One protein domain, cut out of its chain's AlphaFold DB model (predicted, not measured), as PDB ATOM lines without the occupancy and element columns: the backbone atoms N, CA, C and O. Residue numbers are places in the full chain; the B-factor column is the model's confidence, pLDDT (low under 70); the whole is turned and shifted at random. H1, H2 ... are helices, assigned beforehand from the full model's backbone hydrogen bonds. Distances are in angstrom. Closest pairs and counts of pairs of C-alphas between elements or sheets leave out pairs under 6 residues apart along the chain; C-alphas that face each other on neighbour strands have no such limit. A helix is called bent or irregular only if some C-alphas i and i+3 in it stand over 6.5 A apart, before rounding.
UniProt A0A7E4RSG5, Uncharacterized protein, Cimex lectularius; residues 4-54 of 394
ATOM      1  N   ALA A   4      26.565 -45.512  12.214       84.56
ATOM      2  CA  ALA A   4      27.805 -45.648  11.445       84.56
ATOM      3  C   ALA A   4      28.426 -47.056  11.505       84.56
ATOM      4  O   ALA A   4      29.107 -47.474  10.575       84.56
ATOM      5  N   ARG A   5      28.231 -47.790  12.607       87.44
ATOM      6  CA  ARG A   5      28.727 -49.166  12.745       87.44
ATOM      7  C   ARG A   5      27.819 -50.156  12.011       87.44
ATOM      8  O   ARG A   5      28.340 -51.141  11.509       87.44
ATOM      9  N   ALA A   6      26.516 -49.881  11.941       87.12
ATOM     10  CA  ALA A   6      25.571 -50.691  11.176       87.12
ATOM     11  C   ALA A   6      25.833 -50.555   9.668       87.12
ATOM     12  O   ALA A   6      26.116 -51.552   9.013       87.12
ATOM     13  N   ILE A   7      25.956 -49.319   9.168       89.00
ATOM     14  CA  ILE A   7      26.286 -49.044   7.759       89.00
ATOM     15  C   ILE A   7      27.628 -49.674   7.360       89.00
ATOM     16  O   ILE A   7      27.733 -50.308   6.320       89.00
ATOM     17  N   ARG A   8      28.665 -49.564   8.205       89.19
ATOM     18  CA  ARG A   8      29.974 -50.192   7.931       89.19
ATOM     19  C   ARG A   8      29.960 -51.718   7.996       89.19
ATOM     20  O   ARG A   8      30.885 -52.326   7.470       89.19
ATOM     21  N   GLY A   9      28.991 -52.300   8.699       90.88
ATOM     22  CA  GLY A   9      28.815 -53.743   8.828       90.88
ATOM     23  C   GLY A   9      28.009 -54.362   7.689       90.88
ATOM     24  O   GLY A   9      27.879 -55.584   7.657       90.88
ATOM     25  N   ARG A  10      27.473 -53.548   6.768       90.31
ATOM     26  CA  ARG A  10      26.806 -54.046   5.568       90.31
ATOM     27  C   ARG A  10      27.795 -54.819   4.688       90.31
ATOM     28  O   ARG A  10      28.956 -54.416   4.595       90.31
ATOM     29  N   PRO A  11      27.343 -55.904   4.031       92.50
ATOM     30  CA  PRO A  11      28.193 -56.689   3.136       92.50
ATOM     31  C   PRO A  11      28.704 -55.849   1.959       92.50
ATOM     32  O   PRO A  11      29.869 -55.966   1.592       92.50
ATOM     33  N   ASN A  12      27.864 -54.947   1.446       92.06
ATOM     34  CA  ASN A  12      28.236 -53.966   0.435       92.06
ATOM     35  C   ASN A  12      28.300 -52.591   1.102       92.06
ATOM     36  O   ASN A  12      27.281 -52.077   1.571       92.06
ATOM     37  N   GLN A  13      29.501 -52.015   1.190       94.25
ATOM     38  CA  GLN A  13      29.639 -50.631   1.635       94.25
ATOM     39  C   GLN A  13      29.162 -49.694   0.525       94.25
ATOM     40  O   GLN A  13      29.583 -49.886  -0.613       94.25
ATOM     41  N   PRO A  14      28.339 -48.683   0.849       95.44
ATOM     42  CA  PRO A  14      27.894 -47.718  -0.141       95.44
ATOM     43  C   PRO A  14      29.093 -46.923  -0.668       95.44
ATOM     44  O   PRO A  14      29.867 -46.357   0.110       95.44
ATOM     45  N   ILE A  15      29.249 -46.913  -1.988       96.56
ATOM     46  CA  ILE A  15      30.299 -46.204  -2.724       96.56
ATOM     47  C   ILE A  15      29.725 -44.906  -3.299       96.56
ATOM     48  O   ILE A  15      30.418 -43.886  -3.341       96.56
ATOM     49  N   THR A  16      28.454 -44.931  -3.709       97.50
ATOM     50  CA  THR A  16      27.746 -43.764  -4.243       97.50
ATOM     51  C   THR A  16      26.887 -43.081  -3.177       97.50
ATOM     52  O   THR A  16      26.586 -43.633  -2.116       97.50
ATOM     53  N   LEU A  17      26.502 -41.832  -3.449       96.75
ATOM     54  CA  LEU A  17      25.623 -41.072  -2.558       96.75
ATOM     55  C   LEU A  17      24.209 -41.672  -2.509       96.75
ATOM     56  O   LEU A  17      23.585 -41.664  -1.454       96.75
ATOM     57  N   GLU A  18      23.752 -42.237  -3.626       96.94
ATOM     58  CA  GLU A  18      22.460 -42.917  -3.765       96.94
ATOM     59  C   GLU A  18      22.420 -44.198  -2.920       96.94
ATOM     60  O   GLU A  18      21.507 -44.386  -2.123       96.94
ATOM     61  N   GLU A  19      23.470 -45.023  -2.991       94.69
ATOM     62  CA  GLU A  19      23.604 -46.224  -2.154       94.69
ATOM     63  C   GLU A  19      23.675 -45.879  -0.658       94.69
ATOM     64  O   GLU A  19      23.205 -46.635   0.194       94.69
ATOM     65  N   LEU A  20      24.281 -44.736  -0.308       96.00
ATOM     66  CA  LEU A  20      24.331 -44.271   1.077       96.00
ATOM     67  C   LEU A  20      22.953 -43.817   1.569       96.00
ATOM     68  O   LEU A  20      22.614 -44.081   2.723       96.00
ATOM     69  N   GLU A  21      22.183 -43.131   0.726       96.25
ATOM     70  CA  GLU A  21      20.816 -42.715   1.038       96.25
ATOM     71  C   GLU A  21      19.915 -43.932   1.263       96.25
ATOM     72  O   GLU A  21      19.267 -44.022   2.308       96.25
ATOM     73  N   GLU A  22      19.957 -44.908   0.357       96.00
ATOM     74  CA  GLU A  22      19.231 -46.173   0.494       96.00
ATOM     75  C   GLU A  22      19.643 -46.907   1.777       96.00
ATOM     76  O   GLU A  22      18.800 -47.298   2.586       96.00
ATOM     77  N   ALA A  23      20.948 -46.985   2.055       95.62
ATOM     78  CA  ALA A  23      21.436 -47.614   3.274       95.62
ATOM     79  C   ALA A  23      20.986 -46.913   4.558       95.62
ATOM     80  O   ALA A  23      20.755 -47.573   5.571       95.62
ATOM     81  N   LEU A  24      20.871 -45.586   4.543       95.62
ATOM     82  CA  LEU A  24      20.356 -44.826   5.678       95.62
ATOM     83  C   LEU A  24      18.857 -45.054   5.876       95.62
ATOM     84  O   LEU A  24      18.427 -45.174   7.023       95.62
ATOM     85  N   MET A  25      18.091 -45.124   4.788       95.69
ATOM     86  CA  MET A  25      16.651 -45.378   4.822       95.69
ATOM     87  C   MET A  25      16.345 -46.768   5.375       95.69
ATOM     88  O   MET A  25      15.593 -46.880   6.340       95.69
ATOM     89  N   ASP A  26      17.012 -47.802   4.873       94.75
ATOM     90  CA  ASP A  26      16.867 -49.171   5.376       94.75
ATOM     91  C   ASP A  26      17.198 -49.285   6.873       94.75
ATOM     92  O   ASP A  26      16.485 -49.926   7.647       94.75
ATOM     93  N   GLU A  27      18.309 -48.676   7.306       94.25
ATOM     94  CA  GLU A  27      18.709 -48.691   8.717       94.25
ATOM     95  C   GLU A  27      17.707 -47.924   9.582       94.25
ATOM     96  O   GLU A  27      17.437 -48.324  10.714       94.25
ATOM     97  N   TRP A  28      17.142 -46.832   9.061       93.38
ATOM     98  CA  TRP A  28      16.106 -46.062   9.736       93.38
ATOM     99  C   TRP A  28      14.802 -46.853   9.876       93.38
ATOM    100  O   TRP A  28      14.234 -46.899  10.967       93.38
ATOM    101  N   GLU A  29      14.357 -47.528   8.819       94.62
ATOM    102  CA  GLU A  29      13.167 -48.385   8.836       94.62
ATOM    103  C   GLU A  29      13.359 -49.613   9.739       94.62
ATOM    104  O   GLU A  29      12.437 -50.030  10.445       94.62
ATOM    105  N   GLY A  30      14.586 -50.134   9.814       93.62
ATOM    106  CA  GLY A  30      14.972 -51.209  10.726       93.62
ATOM    107  C   GLY A  30      15.060 -50.800  12.205       93.62
ATOM    108  O   GLY A  30      15.152 -51.667  13.087       93.62
ATOM    109  N   LEU A  31      15.022 -49.501  12.533       92.94
ATOM    110  CA  LEU A  31      15.056 -49.053  13.924       92.94
ATOM    111  C   LEU A  31      13.765 -49.437  14.647       92.94
ATOM    112  O   LEU A  31      12.702 -48.844  14.478       92.94
ATOM    113  N   LYS A  32      13.890 -50.388  15.580       94.00
ATOM    114  CA  LYS A  32      12.799 -50.748  16.492       94.00
ATOM    115  C   LYS A  32      12.273 -49.501  17.205       94.00
ATOM    116  O   LYS A  32      13.003 -48.871  17.974       94.00
ATOM    117  N   GLN A  33      10.982 -49.222  17.036       92.94
ATOM    118  CA  GLN A  33      10.283 -48.096  17.671       92.94
ATOM    119  C   GLN A  33      10.466 -48.060  19.197       92.94
ATOM    120  O   GLN A  33      10.540 -46.989  19.796       92.94
ATOM    121  N   GLU A  34      10.631 -49.221  19.840       95.19
ATOM    122  CA  GLU A  34      10.904 -49.300  21.278       95.19
ATOM    123  C   GLU A  34      12.219 -48.608  21.679       95.19
ATOM    124  O   GLU A  34      12.293 -47.991  22.739       95.19
ATOM    125  N   ASN A  35      13.245 -48.626  20.820       92.62
ATOM    126  CA  ASN A  35      14.493 -47.907  21.084       92.62
ATOM    127  C   ASN A  35      14.259 -46.395  21.092       92.62
ATOM    128  O   ASN A  35      14.731 -45.707  21.998       92.62
ATOM    129  N   ILE A  36      13.493 -45.886  20.123       93.00
ATOM    130  CA  ILE A  36      13.132 -44.466  20.030       93.00
ATOM    131  C   ILE A  36      12.325 -44.061  21.267       93.00
ATOM    132  O   ILE A  36      12.692 -43.116  21.968       93.00
ATOM    133  N   ARG A  37      11.295 -44.838  21.617       96.06
ATOM    134  CA  ARG A  37      10.479 -44.616  22.820       96.06
ATOM    135  C   ARG A  37      11.321 -44.625  24.089       96.06
ATOM    136  O   ARG A  37      11.136 -43.769  24.951       96.06
ATOM    137  N   ARG A  38      12.283 -45.543  24.209       96.06
ATOM    138  CA  ARG A  38      13.212 -45.593  25.343       96.06
ATOM    139  C   ARG A  38      14.086 -44.342  25.424       96.06
ATOM    140  O   ARG A  38      14.277 -43.818  26.523       96.06
ATOM    141  N   PHE A  39      14.584 -43.833  24.297       95.00
ATOM    142  CA  PHE A  39      15.336 -42.577  24.270       95.00
ATOM    143  C   PHE A  39      14.473 -41.389  24.697       95.00
ATOM    144  O   PHE A  39      14.902 -40.624  25.562       95.00
ATOM    145  N   VAL A  40      13.246 -41.279  24.188       96.69
ATOM    146  CA  VAL A  40      12.301 -40.223  24.585       96.69
ATOM    147  C   VAL A  40      11.983 -40.311  26.081       96.69
ATOM    148  O   VAL A  40      12.142 -39.329  26.803       96.69
ATOM    149  N   ARG A  41      11.659 -41.507  26.592       96.88
ATOM    150  CA  ARG A  41      11.410 -41.751  28.027       96.88
ATOM    151  C   ARG A  41      12.615 -41.420  28.914       96.88
ATOM    152  O   ARG A  41      12.436 -41.131  30.092       96.88
ATOM    153  N   SER A  42      13.836 -41.434  28.376       96.44
ATOM    154  CA  SER A  42      15.047 -41.068  29.124       96.44
ATOM    155  C   SER A  42      15.266 -39.554  29.265       96.44
ATOM    156  O   SER A  42      16.041 -39.127  30.125       96.44
ATOM    157  N   MET A  43      14.595 -38.727  28.453       97.31
ATOM    158  CA  MET A  43      14.816 -37.276  28.412       97.31
ATOM    159  C   MET A  43      14.574 -36.568  29.754       97.31
ATOM    160  O   MET A  43      15.445 -35.787  30.147       97.31
ATOM    161  N   PRO A  44      13.505 -36.862  30.522       97.62
ATOM    162  CA  PRO A  44      13.312 -36.261  31.842       97.62
ATOM    163  C   PRO A  44      14.482 -36.532  32.797       97.62
ATOM    164  O   PRO A  44      14.948 -35.627  33.487       97.62
ATOM    165  N   GLY A  45      15.026 -37.754  32.786       96.38
ATOM    166  CA  GLY A  45      16.190 -38.110  33.602       96.38
ATOM    167  C   GLY A  45      17.454 -37.349  33.192       96.38
ATOM    168  O   GLY A  45      18.215 -36.892  34.046       96.38
ATOM    169  N   ARG A  46      17.661 -37.145  31.884       95.94
ATOM    170  CA  ARG A  46      18.783 -36.346  31.364       95.94
ATOM    171  C   ARG A  46      18.659 -34.874  31.757       95.94
ATOM    172  O   ARG A  46      19.652 -34.287  32.176       95.94
ATOM    173  N   LEU A  47      17.457 -34.304  31.694       95.94
ATOM    174  CA  LEU A  47      17.193 -32.931  32.135       95.94
ATOM    175  C   LEU A  47      17.430 -32.765  33.640       95.94
ATOM    176  O   LEU A  47      18.123 -31.837  34.051       95.94
ATOM    177  N   GLN A  48      16.959 -33.704  34.465       96.44
ATOM    178  CA  GLN A  48      17.253 -33.694  35.901       96.44
ATOM    179  C   GLN A  48      18.756 -33.756  36.185       96.44
ATOM    180  O   GLN A  48      19.240 -33.077  37.091       96.44
ATOM    181  N   ALA A  49      19.511 -34.539  35.412       95.19
ATOM    182  CA  ALA A  49      20.962 -34.569  35.537       95.19
ATOM    183  C   ALA A  49      21.590 -33.201  35.217       95.19
ATOM    184  O   ALA A  49      22.510 -32.796  35.922       95.19
ATOM    185  N   VAL A  50      21.082 -32.482  34.207       96.81
ATOM    186  CA  VAL A  50      21.586 -31.150  33.810       96.81
ATOM    187  C   VAL A  50      21.290 -30.107  34.887       96.81
ATOM    188  O   VAL A  50      22.147 -29.285  35.208       96.81
ATOM    189  N   ILE A  51      20.105 -30.177  35.497       95.31
ATOM    190  CA  ILE A  51      19.740 -29.321  36.631       95.31
ATOM    191  C   ILE A  51      20.685 -29.589  37.810       95.31
ATOM    192  O   ILE A  51      21.263 -28.659  38.371       95.31
ATOM    193  N   LYS A  52      20.916 -30.866  38.145       95.06
ATOM    194  CA  LYS A  52      21.832 -31.261  39.230       95.06
ATOM    195  C   LYS A  52      23.277 -30.835  38.966       95.06
ATOM    196  O   LYS A  52      23.970 -30.449  39.901       95.06
ATOM    197  N   SER A  53      23.728 -30.878  37.715       96.19
ATOM    198  CA  SER A  53      25.072 -30.445  37.326       96.19
ATOM    199  C   SER A  53      25.197 -28.929  37.123       96.19
ATOM    200  O   SER A  53      26.282 -28.460  36.772       96.19
ATOM    201  N   ARG A  54      24.117 -28.158  37.331       93.44
ATOM    202  CA  ARG A  54      24.056 -26.706  37.090       93.44
ATOM    203  C   ARG A  54      24.532 -26.329  35.682       93.44
ATOM    204  O   ARG A  54      25.319 -25.405  35.511       93.44
TER     205      ARG A  54
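What this domain is: This is residues 4 to 54 of the 394 residues of an uncharacterized protein of Cimex lectularius (UniProt A0A7E4RSG5). The printed part is an open arch of helices: H2 makes one leg with the short H1 packed on it, and the long, bent H3 makes the other. Residues 28 to 54 stand free. There are 51 residues with three named helices, H1, H2 and H3 in that order, and no named strand: all helix. The whole is extended, with a radius of gyration of the C-alphas of 16.4 A and spans of 45 by 22 by 17 A.

How they stand to each other: Start at H1, residues 4 to 8; it touches H2, residues 17 to 29, through H2's residues 23 to 27 alone, the closest C-alphas being those of Ile 7 and Ala 23, 6.8 A apart. By its hydrogen bonds H3, residues 33 to 52, was assigned as one helix, but it is bent: C-alphas 41 and 44 are 7.0 A apart. Its arms, H3a, residues 33 to 41, and H3b, residues 44 to 52, stand at a shallow tilt of 30 degrees. Both are apart from H1 and H2. In H1, H2, H3a and H3b every O i to N i+4 pair is within hydrogen-bond range.

Where its parts are: Find C-alpha 4 at (27.805, -45.648, 11.445), where H1 begins. H2 runs 18.4 A from C-alpha 17, H3a 12.2 A, and H3b 12.3 A to C-alpha 52 at (21.832, -31.261, 39.230).

The domain as a whole: The farthest C-alphas, Asn 12 and Arg 54, are 45.9 A apart. The printed part has no cut, no link is long, and no printed residue is under 70 in pLDDT.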